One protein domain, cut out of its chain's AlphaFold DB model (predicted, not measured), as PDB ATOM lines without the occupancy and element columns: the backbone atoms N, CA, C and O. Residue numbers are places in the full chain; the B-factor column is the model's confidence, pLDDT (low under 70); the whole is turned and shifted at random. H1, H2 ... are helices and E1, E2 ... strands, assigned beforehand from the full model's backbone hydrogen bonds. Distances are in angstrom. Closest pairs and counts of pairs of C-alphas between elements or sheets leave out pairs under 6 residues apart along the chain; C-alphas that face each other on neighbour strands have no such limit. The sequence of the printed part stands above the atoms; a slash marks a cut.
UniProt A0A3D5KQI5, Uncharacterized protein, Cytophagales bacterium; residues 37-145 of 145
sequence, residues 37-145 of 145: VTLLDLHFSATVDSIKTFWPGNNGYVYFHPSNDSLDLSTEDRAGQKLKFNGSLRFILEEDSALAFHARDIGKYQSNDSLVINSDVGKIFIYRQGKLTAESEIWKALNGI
ATOM      1  N   VAL A  37     -33.973 -52.682  28.122       85.69
ATOM      2  CA  VAL A  37     -33.275 -53.048  29.367       85.69
ATOM      3  C   VAL A  37     -32.492 -54.349  29.198       85.69
ATOM      4  O   VAL A  37     -31.344 -54.409  29.618       85.69
ATOM      5  N   THR A  38     -33.051 -55.351  28.512       83.50
ATOM      6  CA  THR A  38     -32.334 -56.615  28.258       83.50
ATOM      7  C   THR A  38     -31.164 -56.485  27.282       83.50
ATOM      8  O   THR A  38     -30.315 -57.368  27.230       83.50
ATOM      9  N   LEU A  39     -31.109 -55.411  26.489       85.25
ATOM     10  CA  LEU A  39     -30.010 -55.122  25.565       85.25
ATOM     11  C   LEU A  39     -28.960 -54.170  26.151       85.25
ATOM     12  O   LEU A  39     -27.907 -54.015  25.537       85.25
ATOM     13  N   LEU A  40     -29.271 -53.510  27.269       85.00
ATOM     14  CA  LEU A  40     -28.493 -52.416  27.845       85.00
ATOM     15  C   LEU A  40     -27.133 -52.887  28.382       85.00
ATOM     16  O   LEU A  40     -26.171 -52.133  28.288       85.00
ATOM     17  N   ASP A  41     -27.057 -54.119  28.905       86.00
ATOM     18  CA  ASP A  41     -25.836 -54.770  29.426       86.00
ATOM     19  C   ASP A  41     -24.965 -53.834  30.298       86.00
ATOM     20  O   ASP A  41     -23.738 -53.799  30.224       86.00
ATOM     21  N   LEU A  42     -25.623 -53.002  31.111       86.56
ATOM     22  CA  LEU A  42     -25.002 -52.083  32.057       86.56
ATOM     23  C   LEU A  42     -24.892 -52.723  33.441       86.56
ATOM     24  O   LEU A  42     -25.898 -53.109  34.050       86.56
ATOM     25  N   HIS A  43     -23.660 -52.755  33.945       89.50
ATOM     26  CA  HIS A  43     -23.295 -53.282  35.255       89.50
ATOM     27  C   HIS A  43     -22.236 -52.389  35.894       89.50
ATOM     28  O   HIS A  43     -21.059 -52.469  35.552       89.50
ATOM     29  N   PHE A  44     -22.648 -51.515  36.812       91.88
ATOM     30  CA  PHE A  44     -21.717 -50.604  37.475       91.88
ATOM     31  C   PHE A  44     -22.209 -50.162  38.851       91.88
ATOM     32  O   PHE A  44     -23.382 -50.305  39.207       91.88
ATOM     33  N   SER A  45     -21.284 -49.613  39.631       94.31
ATOM     34  CA  SER A  45     -21.575 -48.959  40.903       94.31
ATOM     35  C   SER A  45     -21.358 -47.460  40.781       94.31
ATOM     36  O   SER A  45     -20.484 -47.020  40.032       94.31
ATOM     37  N   ALA A  46     -22.155 -46.685  41.504       95.62
ATOM     38  CA  ALA A  46     -22.096 -45.231  41.495       95.62
ATOM     39  C   ALA A  46     -22.425 -44.648  42.869       95.62
ATOM     40  O   ALA A  46     -23.008 -45.321  43.719       95.62
ATOM     41  N   THR A  47     -22.102 -43.378  43.063       96.50
ATOM     42  CA  THR A  47     -22.504 -42.604  44.238       96.50
ATOM     43  C   THR A  47     -23.435 -41.488  43.797       96.50
ATOM     44  O   THR A  47     -23.152 -40.800  42.819       96.50
ATOM     45  N   VAL A  48     -24.540 -41.292  44.516       97.12
ATOM     46  CA  VAL A  48     -25.449 -40.170  44.261       97.12
ATOM     47  C   VAL A  48     -24.787 -38.868  44.698       97.12
ATOM     48  O   VAL A  48     -24.550 -38.661  45.889       97.12
ATOM     49  N   ASP A  49     -24.572 -37.961  43.754       96.44
ATOM     50  CA  ASP A  49     -24.085 -36.612  44.033       96.44
ATOM     51  C   ASP A  49     -25.229 -35.736  44.539       96.44
ATOM     52  O   ASP A  49     -25.202 -35.172  45.638       96.44
ATOM     53  N   SER A  50     -26.289 -35.649  43.739       95.88
ATOM     54  CA  SER A  50     -27.414 -34.767  44.011       95.88
ATOM     55  C   SER A  50     -28.704 -35.265  43.376       95.88
ATOM     56  O   SER A  50     -28.721 -36.159  42.530       95.88
ATOM     57  N   ILE A  51     -29.816 -34.688  43.823       95.06
ATOM     58  CA  ILE A  51     -31.158 -35.052  43.384       95.06
ATOM     59  C   ILE A  51     -31.902 -33.777  43.021       95.06
ATOM     60  O   ILE A  51     -31.985 -32.846  43.824       95.06
ATOM     61  N   LYS A  52     -32.493 -33.757  41.829       93.62
ATOM     62  CA  LYS A  52     -33.351 -32.671  41.351       93.62
ATOM     63  C   LYS A  52     -34.766 -33.197  41.208       93.62
ATOM     64  O   LYS A  52     -35.020 -34.072  40.388       93.62
ATOM     65  N   THR A  53     -35.686 -32.677  42.007       92.69
ATOM     66  CA  THR A  53     -37.096 -33.083  41.992       92.69
ATOM     67  C   THR A  53     -37.922 -32.148  41.113       92.69
ATOM     68  O   THR A  53     -37.667 -30.943  41.058       92.69
ATOM     69  N   PHE A  54     -38.930 -32.691  40.428       88.44
ATOM     70  CA  PHE A  54     -39.878 -31.908  39.638       88.44
ATOM     71  C   PHE A  54     -41.270 -31.950  40.267       88.44
ATOM     72  O   PHE A  54     -41.753 -32.999  40.682       88.44
ATOM     73  N   TRP A  55     -41.928 -30.790  40.332       73.81
ATOM     74  CA  TRP A  55     -43.302 -30.669  40.816       73.81
ATOM     75  C   TRP A  55     -44.295 -30.511  39.655       73.81
ATOM     76  O   TRP A  55     -43.988 -29.787  38.706       73.81
ATOM     77  N   PRO A  56     -45.512 -31.084  39.751       71.38
ATOM     78  CA  PRO A  56     -45.981 -32.023  40.775       71.38
ATOM     79  C   PRO A  56     -45.591 -33.476  40.451       71.38
ATOM     80  O   PRO A  56     -45.882 -33.968  39.363       71.38
ATOM     81  N   GLY A  57     -44.994 -34.195  41.406       66.94
ATOM     82  CA  GLY A  57     -44.693 -35.616  41.225       66.94
ATOM     83  C   GLY A  57     -43.607 -36.164  42.149       66.94
ATOM     84  O   GLY A  57     -42.879 -35.423  42.797       66.94
ATOM     85  N   ASN A  58     -43.502 -37.496  42.196       85.06
ATOM     86  CA  ASN A  58     -42.371 -38.218  42.797       85.06
ATOM     87  C   ASN A  58     -41.285 -38.494  41.738       85.06
ATOM     88  O   ASN A  58     -40.679 -39.563  41.726       85.06
ATOM     89  N   ASN A  59     -41.091 -37.571  40.795       90.44
ATOM     90  CA  ASN A  59     -40.160 -37.713  39.685       90.44
ATOM     91  C   ASN A  59     -39.033 -36.677  39.742       90.44
ATOM     92  O   ASN A  59     -39.147 -35.621  40.365       90.44
ATOM     93  N   GLY A  60     -37.915 -37.001  39.107       92.69
ATOM     94  CA  GLY A  60     -36.728 -36.167  39.159       92.69
ATOM     95  C   GLY A  60     -35.545 -36.771  38.427       92.69
ATOM     96  O   GLY A  60     -35.658 -37.838  37.827       92.69
ATOM     97  N   TYR A  61     -34.410 -36.091  38.519       94.25
ATOM     98  CA  TYR A  61     -33.113 -36.608  38.105       94.25
ATOM     99  C   TYR A  61     -32.272 -36.960  39.325       94.25
ATOM    100  O   TYR A  61     -32.223 -36.206  40.302       94.25
ATOM    101  N   VAL A  62     -31.614 -38.112  39.247       95.88
ATOM    102  CA  VAL A  62     -30.567 -38.534  40.175       95.88
ATOM    103  C   VAL A  62     -29.245 -38.311  39.461       95.88
ATOM    104  O   VAL A  62     -28.979 -38.999  38.479       95.88
ATOM    105  N   TYR A  63     -28.453 -37.351  39.932       96.69
ATOM    106  CA  TYR A  63     -27.100 -37.106  39.435       96.69
ATOM    107  C   TYR A  63     -26.117 -37.969  40.220       96.69
ATOM    108  O   TYR A  63     -26.239 -38.094  41.444       96.69
ATOM    109  N   PHE A  64     -25.164 -38.571  39.524       95.56
ATOM    110  CA  PHE A  64     -24.239 -39.529  40.107       95.56
ATOM    111  C   PHE A  64     -22.882 -39.514  39.406       95.56
ATOM    112  O   PHE A  64     -22.774 -39.171  38.228       95.56
ATOM    113  N   HIS A  65     -21.874 -40.022  40.110       94.88
ATOM    114  CA  HIS A  65     -20.594 -40.389  39.523       94.88
ATOM    115  C   HIS A  65     -20.351 -41.896  39.684       94.88
ATOM    116  O   HIS A  65     -20.665 -42.464  40.736       94.88
ATOM    117  N   PRO A  66     -19.801 -42.581  38.667       93.88
ATOM    118  CA  PRO A  66     -19.403 -43.976  38.783       93.88
ATOM    119  C   PRO A  66     -18.331 -44.139  39.867       93.88
ATOM    120  O   PRO A  66     -17.397 -43.348  39.951       93.88
ATOM    121  N   SER A  67     -18.453 -45.172  40.698       89.44
ATOM    122  CA  SER A  67     -17.458 -45.491  41.730       89.44
ATOM    123  C   SER A  67     -16.229 -46.205  41.152       89.44
ATOM    124  O   SER A  67     -15.187 -46.231  41.798       89.44
ATOM    125  N   ASN A  68     -16.356 -46.775  39.948       75.50
ATOM    126  CA  ASN A  68     -15.279 -47.401  39.184       75.50
ATOM    127  C   ASN A  68     -15.184 -46.729  37.804       75.50
ATOM    128  O   ASN A  68     -16.213 -46.393  37.220       75.50
ATOM    129  N   ASP A  69     -13.973 -46.619  37.251       60.28
ATOM    130  CA  ASP A  69     -13.663 -45.867  36.017       60.28
ATOM    131  C   ASP A  69     -14.286 -46.416  34.713       60.28
ATOM    132  O   ASP A  69     -14.055 -45.870  33.636       60.28
ATOM    133  N   SER A  70     -15.065 -47.499  34.753       66.50
ATOM    134  CA  SER A  70     -15.565 -48.185  33.556       66.50
ATOM    135  C   SER A  70     -17.088 -48.115  33.431       66.50
ATOM    136  O   SER A  70     -17.774 -49.131  33.550       66.50
ATOM    137  N   LEU A  71     -17.631 -46.923  33.184       84.19
ATOM    138  CA  LEU A  71     -18.969 -46.815  32.609       84.19
ATOM    139  C   LEU A  71     -18.849 -46.809  31.081       84.19
ATOM    140  O   LEU A  71     -18.469 -45.803  30.486       84.19
ATOM    141  N   ASP A  72     -19.162 -47.936  30.446       83.94
ATOM    142  CA  ASP A  72     -19.173 -48.039  28.986       83.94
ATOM    143  C   ASP A  72     -20.520 -47.570  28.421       83.94
ATOM    144  O   ASP A  72     -21.457 -48.350  28.278       83.94
ATOM    145  N   LEU A  73     -20.614 -46.289  28.059       85.06
ATOM    146  CA  LEU A  73     -21.809 -45.729  27.413       85.06
ATOM    147  C   LEU A  73     -22.046 -46.282  25.993       85.06
ATOM    148  O   LEU A  73     -23.138 -46.136  25.442       85.06
ATOM    149  N   SER A  74     -21.068 -46.971  25.388       84.69
ATOM    150  CA  SER A  74     -21.240 -47.556  24.053       84.69
ATOM    151  C   SER A  74     -22.230 -48.726  24.037       84.69
ATOM    152  O   SER A  74     -22.760 -49.074  22.974       84.69
ATOM    153  N   THR A  75     -22.481 -49.381  25.178       83.50
ATOM    154  CA  THR A  75     -23.514 -50.426  25.285       83.50
ATOM    155  C   THR A  75     -24.904 -49.827  25.097       83.50
ATOM    156  O   THR A  75     -25.728 -50.382  24.367       83.50
ATOM    157  N   GLU A  76     -25.127 -48.642  25.655       86.19
ATOM    158  CA  GLU A  76     -26.386 -47.918  25.584       86.19
ATOM    159  C   GLU A  76     -26.706 -47.451  24.160       86.19
ATOM    160  O   GLU A  76     -27.813 -47.675  23.662       86.19
ATOM    161  N   ASP A  77     -25.712 -46.904  23.457       83.44
ATOM    162  CA  ASP A  77     -25.864 -46.498  22.057       83.44
ATOM    163  C   ASP A  77     -26.184 -47.706  21.153       83.44
ATOM    164  O   ASP A  77     -27.058 -47.637  20.279       83.44
ATOM    165  N   ARG A  78     -25.538 -48.859  21.393       84.25
ATOM    166  CA  ARG A  78     -25.824 -50.117  20.676       84.25
ATOM    167  C   ARG A  78     -27.221 -50.659  20.980       84.25
ATOM    168  O   ARG A  78     -27.860 -51.215  20.080       84.25
ATOM    169  N   ALA A  79     -27.696 -50.528  22.218       85.12
ATOM    170  CA  ALA A  79     -29.051 -50.911  22.601       85.12
ATOM    171  C   ALA A  79     -30.091 -50.012  21.910       85.12
ATOM    172  O   ALA A  79     -31.051 -50.523  21.328       85.12
ATOM    173  N   GLY A  80     -29.853 -48.696  21.884       81.62
ATOM    174  CA  GLY A  80     -30.717 -47.708  21.236       81.62
ATOM    175  C   GLY A  80     -30.883 -47.927  19.727       81.62
ATOM    176  O   GLY A  80     -32.001 -47.872  19.219       81.62
ATOM    177  N   GLN A  81     -29.809 -48.276  19.008       79.75
ATOM    178  CA  GLN A  81     -29.859 -48.555  17.559       79.75
ATOM    179  C   GLN A  81     -30.738 -49.760  17.178       79.75
ATOM    180  O   GLN A  81     -31.144 -49.895  16.023       79.75
ATOM    181  N   LYS A  82     -31.021 -50.665  18.123       79.62
ATOM    182  CA  LYS A  82     -31.843 -51.863  17.884       79.62
ATOM    183  C   LYS A  82     -33.343 -51.611  18.075       79.62
ATOM    184  O   LYS A  82     -34.140 -52.517  17.799       79.62
ATOM    185  N   LEU A  83     -33.728 -50.422  18.538       77.31
ATOM    186  CA  LEU A  83     -35.120 -50.024  18.730       77.31
ATOM    187  C   LEU A  83     -35.754 -49.613  17.396       77.31
ATOM    188  O   LEU A  83     -35.092 -49.111  16.490       77.31
ATOM    189  N   LYS A  84     -37.051 -49.878  17.252       68.50
ATOM    190  CA  LYS A  84     -37.828 -49.710  16.019       68.50
ATOM    191  C   LYS A  84     -39.014 -48.758  16.154       68.50
ATOM    192  O   LYS A  84     -39.405 -48.191  15.137       68.50
ATOM    193  N   PHE A  85     -39.617 -48.601  17.337       63.72
ATOM    194  CA  PHE A  85     -40.907 -47.903  17.473       63.72
ATOM    195  C   PHE A  85     -40.875 -46.651  18.363       63.72
ATOM    196  O   PHE A  85     -41.599 -45.702  18.060       63.72
ATOM    197  N   ASN A  86     -40.052 -46.610  19.415       65.69
ATOM    198  CA  ASN A  86     -39.998 -45.509  20.393       65.69
ATOM    199  C   ASN A  86     -38.855 -44.494  20.191       65.69
ATOM    200  O   ASN A  86     -38.617 -43.685  21.084       65.69
ATOM    201  N   GLY A  87     -38.157 -44.513  19.052       66.94
ATOM    202  CA  GLY A  87     -36.976 -43.663  18.853       66.94
ATOM    203  C   GLY A  87     -35.784 -44.139  19.692       66.94
ATOM    204  O   GLY A  87     -35.630 -45.341  19.913       66.94
ATOM    205  N   SER A  88     -34.934 -43.216  20.146       71.62
ATOM    206  CA  SER A  88     -33.808 -43.536  21.032       71.62
ATOM    207  C   SER A  88     -34.255 -43.532  22.494       71.62
ATOM    208  O   SER A  88     -34.668 -42.497  23.017       71.62
ATOM    209  N   LEU A  89     -34.149 -44.677  23.171       81.06
ATOM    210  CA  LEU A  89     -34.236 -44.734  24.630       81.06
ATOM    211  C   LEU A  89     -32.849 -44.508  25.224       81.06
ATOM    212  O   LEU A  89     -31.865 -45.074  24.741       81.06
ATOM    213  N   ARG A  90     -32.802 -43.711  26.289       85.94
ATOM    214  CA  ARG A  90     -31.607 -43.507  27.101       85.94
ATOM    215  C   ARG A  90     -31.969 -43.608  28.576       85.94
ATOM    216  O   ARG A  90     -32.916 -42.970  29.036       85.94
ATOM    217  N   PHE A  91     -31.254 -44.464  29.282       90.19
ATOM    218  CA  PHE A  91     -31.223 -44.561  30.727       90.19
ATOM    219  C   PHE A  91     -30.274 -43.517  31.327       90.19
ATOM    220  O   PHE A  91     -30.695 -42.789  32.228       90.19
ATOM    221  N   ILE A  92     -29.038 -43.423  30.822       91.38
ATOM    222  CA  ILE A  92     -28.026 -42.479  31.306       91.38
ATOM    223  C   ILE A  92     -28.045 -41.217  30.448       91.38
ATOM    224  O   ILE A  92     -27.986 -41.240  29.222       91.38
ATOM    225  N   LEU A  93     -28.144 -40.080  31.116       90.00
ATOM    226  CA  LEU A  93     -28.133 -38.750  30.539       90.00
ATOM    227  C   LEU A  93     -26.839 -38.056  30.942       90.00
ATOM    228  O   LEU A  93     -26.384 -38.202  32.073       90.00
ATOM    229  N   GLU A  94     -26.279 -37.279  30.026       88.75
ATOM    230  CA  GLU A  94     -25.143 -36.403  30.292       88.75
ATOM    231  C   GLU A  94     -25.648 -34.954  30.244       88.75
ATOM    232  O   GLU A  94     -26.102 -34.488  29.197       88.75
ATOM    233  N   GLU A  95     -25.642 -34.267  31.387       83.75
ATOM    234  CA  GLU A  95     -26.081 -32.871  31.540       83.75
ATOM    235  C   GLU A  95     -24.955 -32.092  32.232       83.75
ATOM    236  O   GLU A  95     -24.564 -32.427  33.347       83.75
ATOM    237  N   ASP A  96     -24.392 -31.082  31.562       83.62
ATOM    238  CA  ASP A  96     -23.310 -30.231  32.088       83.62
ATOM    239  C   ASP A  96     -22.101 -31.005  32.667       83.62
ATOM    240  O   ASP A  96     -21.504 -30.609  33.666       83.62
ATOM    241  N   SER A  97     -21.686 -32.094  32.004       81.88
ATOM    242  CA  SER A  97     -20.610 -33.015  32.438       81.88
ATOM    243  C   SER A  97     -20.937 -33.874  33.669       81.88
ATOM    244  O   SER A  97     -20.056 -34.562  34.185       81.88
ATOM    245  N   ALA A  98     -22.184 -33.858  34.142       89.94
ATOM    246  CA  ALA A  98     -22.681 -34.772  35.160       89.94
ATOM    247  C   ALA A  98     -23.498 -35.894  34.512       89.94
ATOM    248  O   ALA A  98     -24.255 -35.671  33.563       89.94
ATOM    249  N   LEU A  99     -23.372 -37.104  35.057       93.88
ATOM    250  CA  LEU A  99     -24.217 -38.220  34.659       93.88
ATOM    251  C   LEU A  99     -25.480 -38.228  35.509       93.88
ATOM    252  O   LEU A  99     -25.442 -37.994  36.718       93.88
ATOM    253  N   ALA A 100     -26.607 -38.506  34.871       95.00
ATOM    254  CA  ALA A 100     -27.893 -38.570  35.532       95.00
ATOM    255  C   ALA A 100     -28.771 -39.675  34.956       95.00
ATOM    256  O   ALA A 100     -28.613 -40.090  33.815       95.00
ATOM    257  N   PHE A 101     -29.747 -40.130  35.731       93.69
ATOM    258  CA  PHE A 101     -30.897 -40.848  35.185       93.69
ATOM    259  C   PHE A 101     -32.181 -40.249  35.744       93.69
ATOM    260  O   PHE A 101     -32.222 -39.701  36.850       93.69
ATOM    261  N   HIS A 102     -33.255 -40.338  34.967       92.88
ATOM    262  CA  HIS A 102     -34.575 -39.939  35.436       92.88
ATOM    263  C   HIS A 102     -35.135 -41.009  36.378       92.88
ATOM    264  O   HIS A 102     -35.123 -42.184  36.043       92.88
ATOM    265  N   ALA A 103     -35.711 -40.639  37.517       92.38
ATOM    266  CA  ALA A 103     -36.407 -41.570  38.402       92.38
ATOM    267  C   ALA A 103     -37.861 -41.137  38.595       92.38
ATOM    268  O   ALA A 103     -38.153 -39.951  38.723       92.38
ATOM    269  N   ARG A 104     -38.785 -42.106  38.637       89.75
ATOM    270  CA  ARG A 104     -40.215 -41.893  38.969       89.75
ATOM    271  C   ARG A 104     -40.539 -42.166  40.439       89.75
ATOM    272  O   ARG A 104     -41.692 -42.060  40.855       89.75
ATOM    273  N   ASP A 105     -39.529 -42.568  41.194       91.25
ATOM    274  CA  ASP A 105     -39.555 -42.836  42.621       91.25
ATOM    275  C   ASP A 105     -38.432 -42.069  43.331       91.25
ATOM    276  O   ASP A 105     -37.719 -42.617  44.170       91.25
ATOM    277  N   ILE A 106     -38.288 -40.784  42.985       93.00
ATOM    278  CA  ILE A 106     -37.157 -39.937  43.386       93.00
ATOM    279  C   ILE A 106     -36.971 -39.864  44.910       93.00
ATOM    280  O   ILE A 106     -35.846 -39.795  45.391       93.00
ATOM    281  N   GLY A 107     -38.057 -39.983  45.683       92.00
ATOM    282  CA  GLY A 107     -38.019 -40.012  47.147       92.00
ATOM    283  C   GLY A 107     -37.303 -41.218  47.774       92.00
ATOM    284  O   GLY A 107     -37.097 -41.222  48.984       92.00
ATOM    285  N   LYS A 108     -36.925 -42.246  46.997       94.12
ATOM    286  CA  LYS A 108     -36.101 -43.366  47.493       94.12
ATOM    287  C   LYS A 108     -34.615 -43.025  47.594       94.12
ATOM    288  O   LYS A 108     -33.900 -43.693  48.337       94.12
ATOM    289  N   TYR A 109     -34.164 -42.025  46.846       95.94
ATOM    290  CA  TYR A 109     -32.757 -41.679  46.704       95.94
ATOM    291  C   TYR A 109     -32.384 -40.560  47.679       95.94
ATOM    292  O   TYR A 109     -33.208 -39.710  48.024       95.94
ATOM    293  N   GLN A 110     -31.126 -40.536  48.104       96.38
ATOM    294  CA  GLN A 110     -30.525 -39.446  48.865       96.38
ATOM    295  C   GLN A 110     -29.079 -39.220  48.403       96.38
ATOM    296  O   GLN A 110     -28.409 -40.157  47.977       96.38
ATOM    297  N   SER A 111     -28.582 -37.982  48.502       96.62
ATOM    298  CA  SER A 111     -27.154 -37.697  48.299       96.62
ATOM    299  C   SER A 111     -26.280 -38.593  49.178       96.62
ATOM    300  O   SER A 111     -26.573 -38.785  50.362       96.62
ATOM    301  N   ASN A 112     -25.181 -39.079  48.602       96.75
ATOM    302  CA  ASN A 112     -24.250 -40.065  49.156       96.75
ATOM    303  C   ASN A 112     -24.797 -41.495  49.305       96.75
ATOM    304  O   ASN A 112     -24.116 -42.336  49.896       96.75
ATOM    305  N   ASP A 113     -25.987 -41.805  48.782       97.50
ATOM    306  CA  ASP A 113     -26.371 -43.207  48.612       97.50
ATOM    307  C   ASP A 113     -25.442 -43.869  47.582       97.50
ATOM    308  O   ASP A 113     -25.090 -43.275  46.559       97.50
ATOM    309  N   SER A 114     -25.054 -45.115  47.843       96.81
ATOM    310  CA  SER A 114     -24.351 -45.946  46.868       96.81
ATOM    311  C   SER A 114     -25.373 -46.692  46.020       96.81
ATOM    312  O   SER A 114     -26.316 -47.292  46.538       96.81
ATOM    313  N   LEU A 115     -25.182 -46.674  44.711       96.38
ATOM    314  CA  LEU A 115     -26.027 -47.338  43.735       96.38
ATOM    315  C   LEU A 115     -25.286 -48.534  43.149       96.38
ATOM    316  O   LEU A 115     -24.107 -48.438  42.816       96.38
ATOM    317  N   VAL A 116     -25.998 -49.641  42.967       95.50
ATOM    318  CA  VAL A 116     -25.559 -50.749  42.114       95.50
ATOM    319  C   VAL A 116     -26.588 -50.906  41.006       95.50
ATOM    320  O   VAL A 116     -27.744 -51.242  41.266       95.50
ATOM    321  N   ILE A 117     -26.174 -50.625  39.775       93.56
ATOM    322  CA  ILE A 117     -27.006 -50.723  38.580       93.56
ATOM    323  C   ILE A 117     -26.719 -52.080  37.945       93.56
ATOM    324  O   ILE A 117     -25.570 -52.386  37.625       93.56
ATOM    325  N   ASN A 118     -27.763 -52.891  37.777       92.62
ATOM    326  CA  ASN A 118     -27.674 -54.198  37.141       92.62
ATOM    327  C   ASN A 118     -28.818 -54.356  36.133       92.62
ATOM    328  O   ASN A 118     -29.986 -54.519  36.504       92.62
ATOM    329  N   SER A 119     -28.465 -54.276  34.853       90.31
ATOM    330  CA  SER A 119     -29.422 -54.399  33.753       90.31
ATOM    331  C   SER A 119     -29.902 -55.830  33.504       90.31
ATOM    332  O   SER A 119     -31.054 -55.977  33.100       90.31
ATOM    333  N   ASP A 120     -29.119 -56.863  33.844       89.06
ATOM    334  CA  ASP A 120     -29.533 -58.270  33.694       89.06
ATOM    335  C   ASP A 120     -30.807 -58.575  34.486       89.06
ATOM    336  O   ASP A 120     -31.701 -59.282  34.017       89.06
ATOM    337  N   VAL A 121     -30.913 -58.008  35.691       91.69
ATOM    338  CA  VAL A 121     -32.116 -58.116  36.530       91.69
ATOM    339  C   VAL A 121     -33.022 -56.886  36.438       91.69
ATOM    340  O   VAL A 121     -34.060 -56.839  37.097       91.69
ATOM    341  N   GLY A 122     -32.641 -55.884  35.640       91.38
ATOM    342  CA  GLY A 122     -33.406 -54.661  35.410       91.38
ATOM    343  C   GLY A 122     -33.579 -53.772  36.645       91.38
ATOM    344  O   GLY A 122     -34.590 -53.067  36.738       91.38
ATOM    345  N   LYS A 123     -32.637 -53.801  37.598       94.50
ATOM    346  CA  LYS A 123     -32.763 -53.108  38.891       94.50
ATOM    347  C   LYS A 123     -31.629 -52.135  39.191       94.50
ATOM    348  O   LYS A 123     -30.488 -52.293  38.766       94.50
ATOM    349  N   ILE A 124     -31.983 -51.156  40.014       95.81
ATOM    350  CA  ILE A 124     -31.084 -50.248  40.716       95.81
ATOM    351  C   ILE A 124     -31.224 -50.567  42.203       95.81
ATOM    352  O   ILE A 124     -32.306 -50.414  42.779       95.81
ATOM    353  N   PHE A 125     -30.142 -51.022  42.820       97.12
ATOM    354  CA  PHE A 125     -30.072 -51.276  44.254       97.12
ATOM    355  C   PHE A 125     -29.495 -50.050  44.950       97.12
ATOM    356  O   PHE A 125     -28.437 -49.557  44.560       97.12
ATOM    357  N   ILE A 126     -30.193 -49.562  45.971       97.81
ATOM    358  CA  ILE A 126     -29.847 -48.331  46.680       97.81
ATOM    359  C   ILE A 126     -29.357 -48.716  48.072       97.81
ATOM    360  O   ILE A 126     -30.089 -49.340  48.846       97.81
ATOM    361  N   TYR A 127     -28.122 -48.345  48.387       97.75
ATOM    362  CA  TYR A 127     -27.482 -48.609  49.666       97.75
ATOM    363  C   TYR A 127     -27.228 -47.307  50.414       97.75
ATOM    364  O   TYR A 127     -26.623 -46.377  49.886       97.75
ATOM    365  N   ARG A 128     -27.606 -47.278  51.691       97.19
ATOM    366  CA  ARG A 128     -27.301 -46.180  52.609       97.19
ATOM    367  C   ARG A 128     -26.482 -46.715  53.765       97.19
ATOM    368  O   ARG A 128     -26.902 -47.660  54.433       97.19
ATOM    369  N   GLN A 129     -25.306 -46.132  53.995       95.25
ATOM    370  CA  GLN A 129     -24.384 -46.584  55.050       95.25
ATOM    371  C   GLN A 129     -24.096 -48.102  54.964       95.25
ATOM    372  O   GLN A 129     -24.089 -48.809  55.970       95.25
ATOM    373  N   GLY A 130     -23.931 -48.619  53.739       94.12
ATOM    374  CA  GLY A 130     -23.649 -50.034  53.469       94.12
ATOM    375  C   GLY A 130     -24.844 -50.991  53.585       94.12
ATOM    376  O   GLY A 130     -24.671 -52.191  53.394       94.12
ATOM    377  N   LYS A 131     -26.057 -50.502  53.873       96.69
ATOM    378  CA  LYS A 131     -27.273 -51.328  53.952       96.69
ATOM    379  C   LYS A 131     -28.178 -51.075  52.759       96.69
ATOM    380  O   LYS A 131     -28.443 -49.920  52.444       96.69
ATOM    381  N   LEU A 132     -28.689 -52.145  52.151       97.00
ATOM    382  CA  LEU A 132     -29.719 -52.046  51.118       97.00
ATOM    383  C   LEU A 132     -30.975 -51.412  51.733       97.00
ATOM    384  O   LEU A 132     -31.569 -51.978  52.652       97.00
ATOM    385  N   THR A 133     -31.353 -50.232  51.254       97.06
ATOM    386  CA  THR A 133     -32.511 -49.474  51.745       97.06
ATOM    387  C   THR A 133     -33.696 -49.561  50.801       97.06
ATOM    388  O   THR A 133     -34.836 -49.587  51.267       97.06
ATOM    389  N   ALA A 134     -33.453 -49.608  49.491       96.12
ATOM    390  CA  ALA A 134     -34.514 -49.707  48.503       96.12
ATOM    391  C   ALA A 134     -34.036 -50.311  47.176       96.12
ATOM    392  O   ALA A 134     -32.843 -50.387  46.885       96.12
ATOM    393  N   GLU A 135     -35.009 -50.698  46.355       96.44
ATOM    394  CA  GLU A 135     -34.813 -51.132  44.974       96.44
ATOM    395  C   GLU A 135     -35.688 -50.285  44.042       96.44
ATOM    396  O   GLU A 135     -36.819 -49.910  44.391       96.44
ATOM    397  N   SER A 136     -35.180 -50.003  42.846       94.06
ATOM    398  CA  SER A 136     -35.929 -49.393  41.747       94.06
ATOM    399  C   SER A 136     -35.728 -50.186  40.459       94.06
ATOM    400  O   SER A 136     -34.768 -50.938  40.324       94.06
ATOM    401  N   GLU A 137     -36.656 -50.048  39.519       91.75
ATOM    402  CA  GLU A 137     -36.606 -50.752  38.236       91.75
ATOM    403  C   GLU A 137     -36.091 -49.809  37.148       91.75
ATOM    404  O   GLU A 137     -36.630 -48.714  36.971       91.75
ATOM    405  N   ILE A 138     -35.104 -50.253  36.369       90.69
ATOM    406  CA  ILE A 138     -34.477 -49.448  35.309       90.69
ATOM    407  C   ILE A 138     -35.515 -49.017  34.268       90.69
ATOM    408  O   ILE A 138     -35.527 -47.865  33.844       90.69
ATOM    409  N   TRP A 139     -36.465 -49.883  33.897       86.56
ATOM    410  CA  TRP A 139     -37.469 -49.534  32.884       86.56
ATOM    411  C   TRP A 139     -38.377 -48.359  33.298       86.56
ATOM    412  O   TRP A 139     -38.910 -47.663  32.430       86.56
ATOM    413  N   LYS A 140     -38.537 -48.097  34.607       84.31
ATOM    414  CA  LYS A 140     -39.285 -46.933  35.120       84.31
ATOM    415  C   LYS A 140     -38.517 -45.626  34.945       84.31
ATOM    416  O   LYS A 140     -39.146 -44.566  34.874       84.31
ATOM    417  N   ALA A 141     -37.190 -45.708  34.876       84.19
ATOM    418  CA  ALA A 141     -36.307 -44.588  34.599       84.19
ATOM    419  C   ALA A 141     -36.284 -44.209  33.110       84.19
ATOM    420  O   ALA A 141     -35.994 -43.064  32.773       84.19
ATOM    421  N   LEU A 142     -36.665 -45.133  32.221       84.69
ATOM    422  CA  LEU A 142     -36.664 -44.893  30.780       84.69
ATOM    423  C   LEU A 142     -37.775 -43.930  30.358       84.69
ATOM    424  O   LEU A 142     -38.975 -44.208  30.494       84.69
ATOM    425  N   ASN A 143     -37.357 -42.832  29.742       65.19
ATOM    426  CA  ASN A 143     -38.219 -41.964  28.956       65.19
ATOM    427  C   ASN A 143     -37.803 -42.063  27.478       65.19
ATOM    428  O   ASN A 143     -36.635 -42.282  27.170       65.19
ATOM    429  N   GLY A 144     -38.775 -41.956  26.567       60.25
ATOM    430  CA  GLY A 144     -38.467 -41.762  25.145       60.25
ATOM    431  C   GLY A 144     -37.973 -40.335  24.937       60.25
ATOM    432  O   GLY A 144     -38.573 -39.426  25.519       60.25
ATOM    433  N   ILE A 145     -36.897 -40.174  24.167       52.12
ATOM    434  CA  ILE A 145     -36.383 -38.877  23.703       52.12
ATOM    435  C   ILE A 145     -36.856 -38.661  22.267       52.12
ATOM    436  O   ILE A 145     -36.729 -39.616  21.463       52.12
TER     437      ILE A 145
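Overview. This is residues 37 to 145 of the 145 residues of an uncharacterized protein of Cytophagales bacterium (UniProt A0A3D5KQI5). One strongly twisted antiparallel sheet of seven strands folds at a sharp bend in E1 into two crossed parts, E3, E4 and E2 on one side of the bend and E5, E6 and E7 on the other, like a wide, half-open barrel in which E3 and E7 stay apart. The short helix H3 sits in the opening, next to E4 and E6, while H1 and H2 pack together off the sheet at one end, where the long link after H2 also reaches out. The printed part has 109 residues with three named helices and seven named strands in the order H1 E1 E2 H2 E3 E4 E5 E6 E7 H3, of mixed class, helices and strands. The sheet runs E3 E4 E2 E1 E5 E6 E7. The whole is compact, with a radius of gyration of the C-alphas of 13.3 A and a rounded outline of 40 by 34 by 28 A.

Arrangement. H1, residues 37 to 40, touches H2, residues 74 to 80; their closest C-alphas, those of Leu 39 and Ala 79, are 5.2 A apart. H2 is not on the sheet, and H1 only just is not, with 4 pairs of C-alphas within 10 A. A tight link leads from H1 to E1, residues 43 to 54, which bends by 79 degrees at residue 47. Residues 43 to 47 face E5, residues 114 to 118, antiparallel at 116 degrees, with N 115 and O 46 at 2.7 A. E1 and E2, residues 59 to 66, form a hairpin at 143 degrees, with N 61 and O 52 at 2.8 A. E2, H2 and E3, residues 93 to 95, make a split strand-helix-strand unit, two strands of one sheet that are not neighbours, with a helix between them along the chain and E4, residues 98 to 103, between them in the sheet; its crossover is right-handed. E3 and E4 form a hairpin, with N 93 and O 100 at 2.7 A. E4 and E2 are antiparallel at 142 degrees, with N 103 and O 60 at 2.8 A. E5, E6, residues 123 to 128, and E7, residues 131 to 137, form a meander, each strand the antiparallel neighbour of the one before; N 127 and O 114 are 2.8 A apart, and N 124 and O 136 are 2.8 A apart. H3, residues 138 to 141, is on the sheet at a height of 5.5 A, over none of its strands. Its closest C-alpha pair with E4 is Ala 141 and Ala 103, 4.9 A; with E6 it is Ile 138 and Lys 123, 5.4 A. In H2 every O i to N i+4 pair is within hydrogen-bond range; H1 and H3 are too short for such a pair, and each has one O i to N i+3 pair within range.

Along the chain. H1 begins at C-alpha 37, (-33.275, -53.048, 29.367). E1 is the longest strand, 27.4 A from first to last C-alpha, ending at C-alpha 54, (-39.878, -31.908, 39.638). E2 measures 21.7 A, H2 9.9 A, E3 6.3 A and E4 15.7 A. E5 measures 13.2 A, E6 16.3 A and E7 18.3 A. H3 ends at C-alpha 141, (-36.307, -44.588, 34.599).

Size, cuts and confidence. The two C-alphas farthest apart are those of Lys 84 and Gln 129, 41.4 A. The printed part has no cut and ends at residue 145, the chain's last. The link from H2 to E3, residues 81 to 92, is long; residues 89 to 90 pair antiparallel with residues 143 to 144. Mean pLDDT of the printed part is 87.7; residues 57, 69 to 70, 84 to 87 and 143 to 145 are under 70.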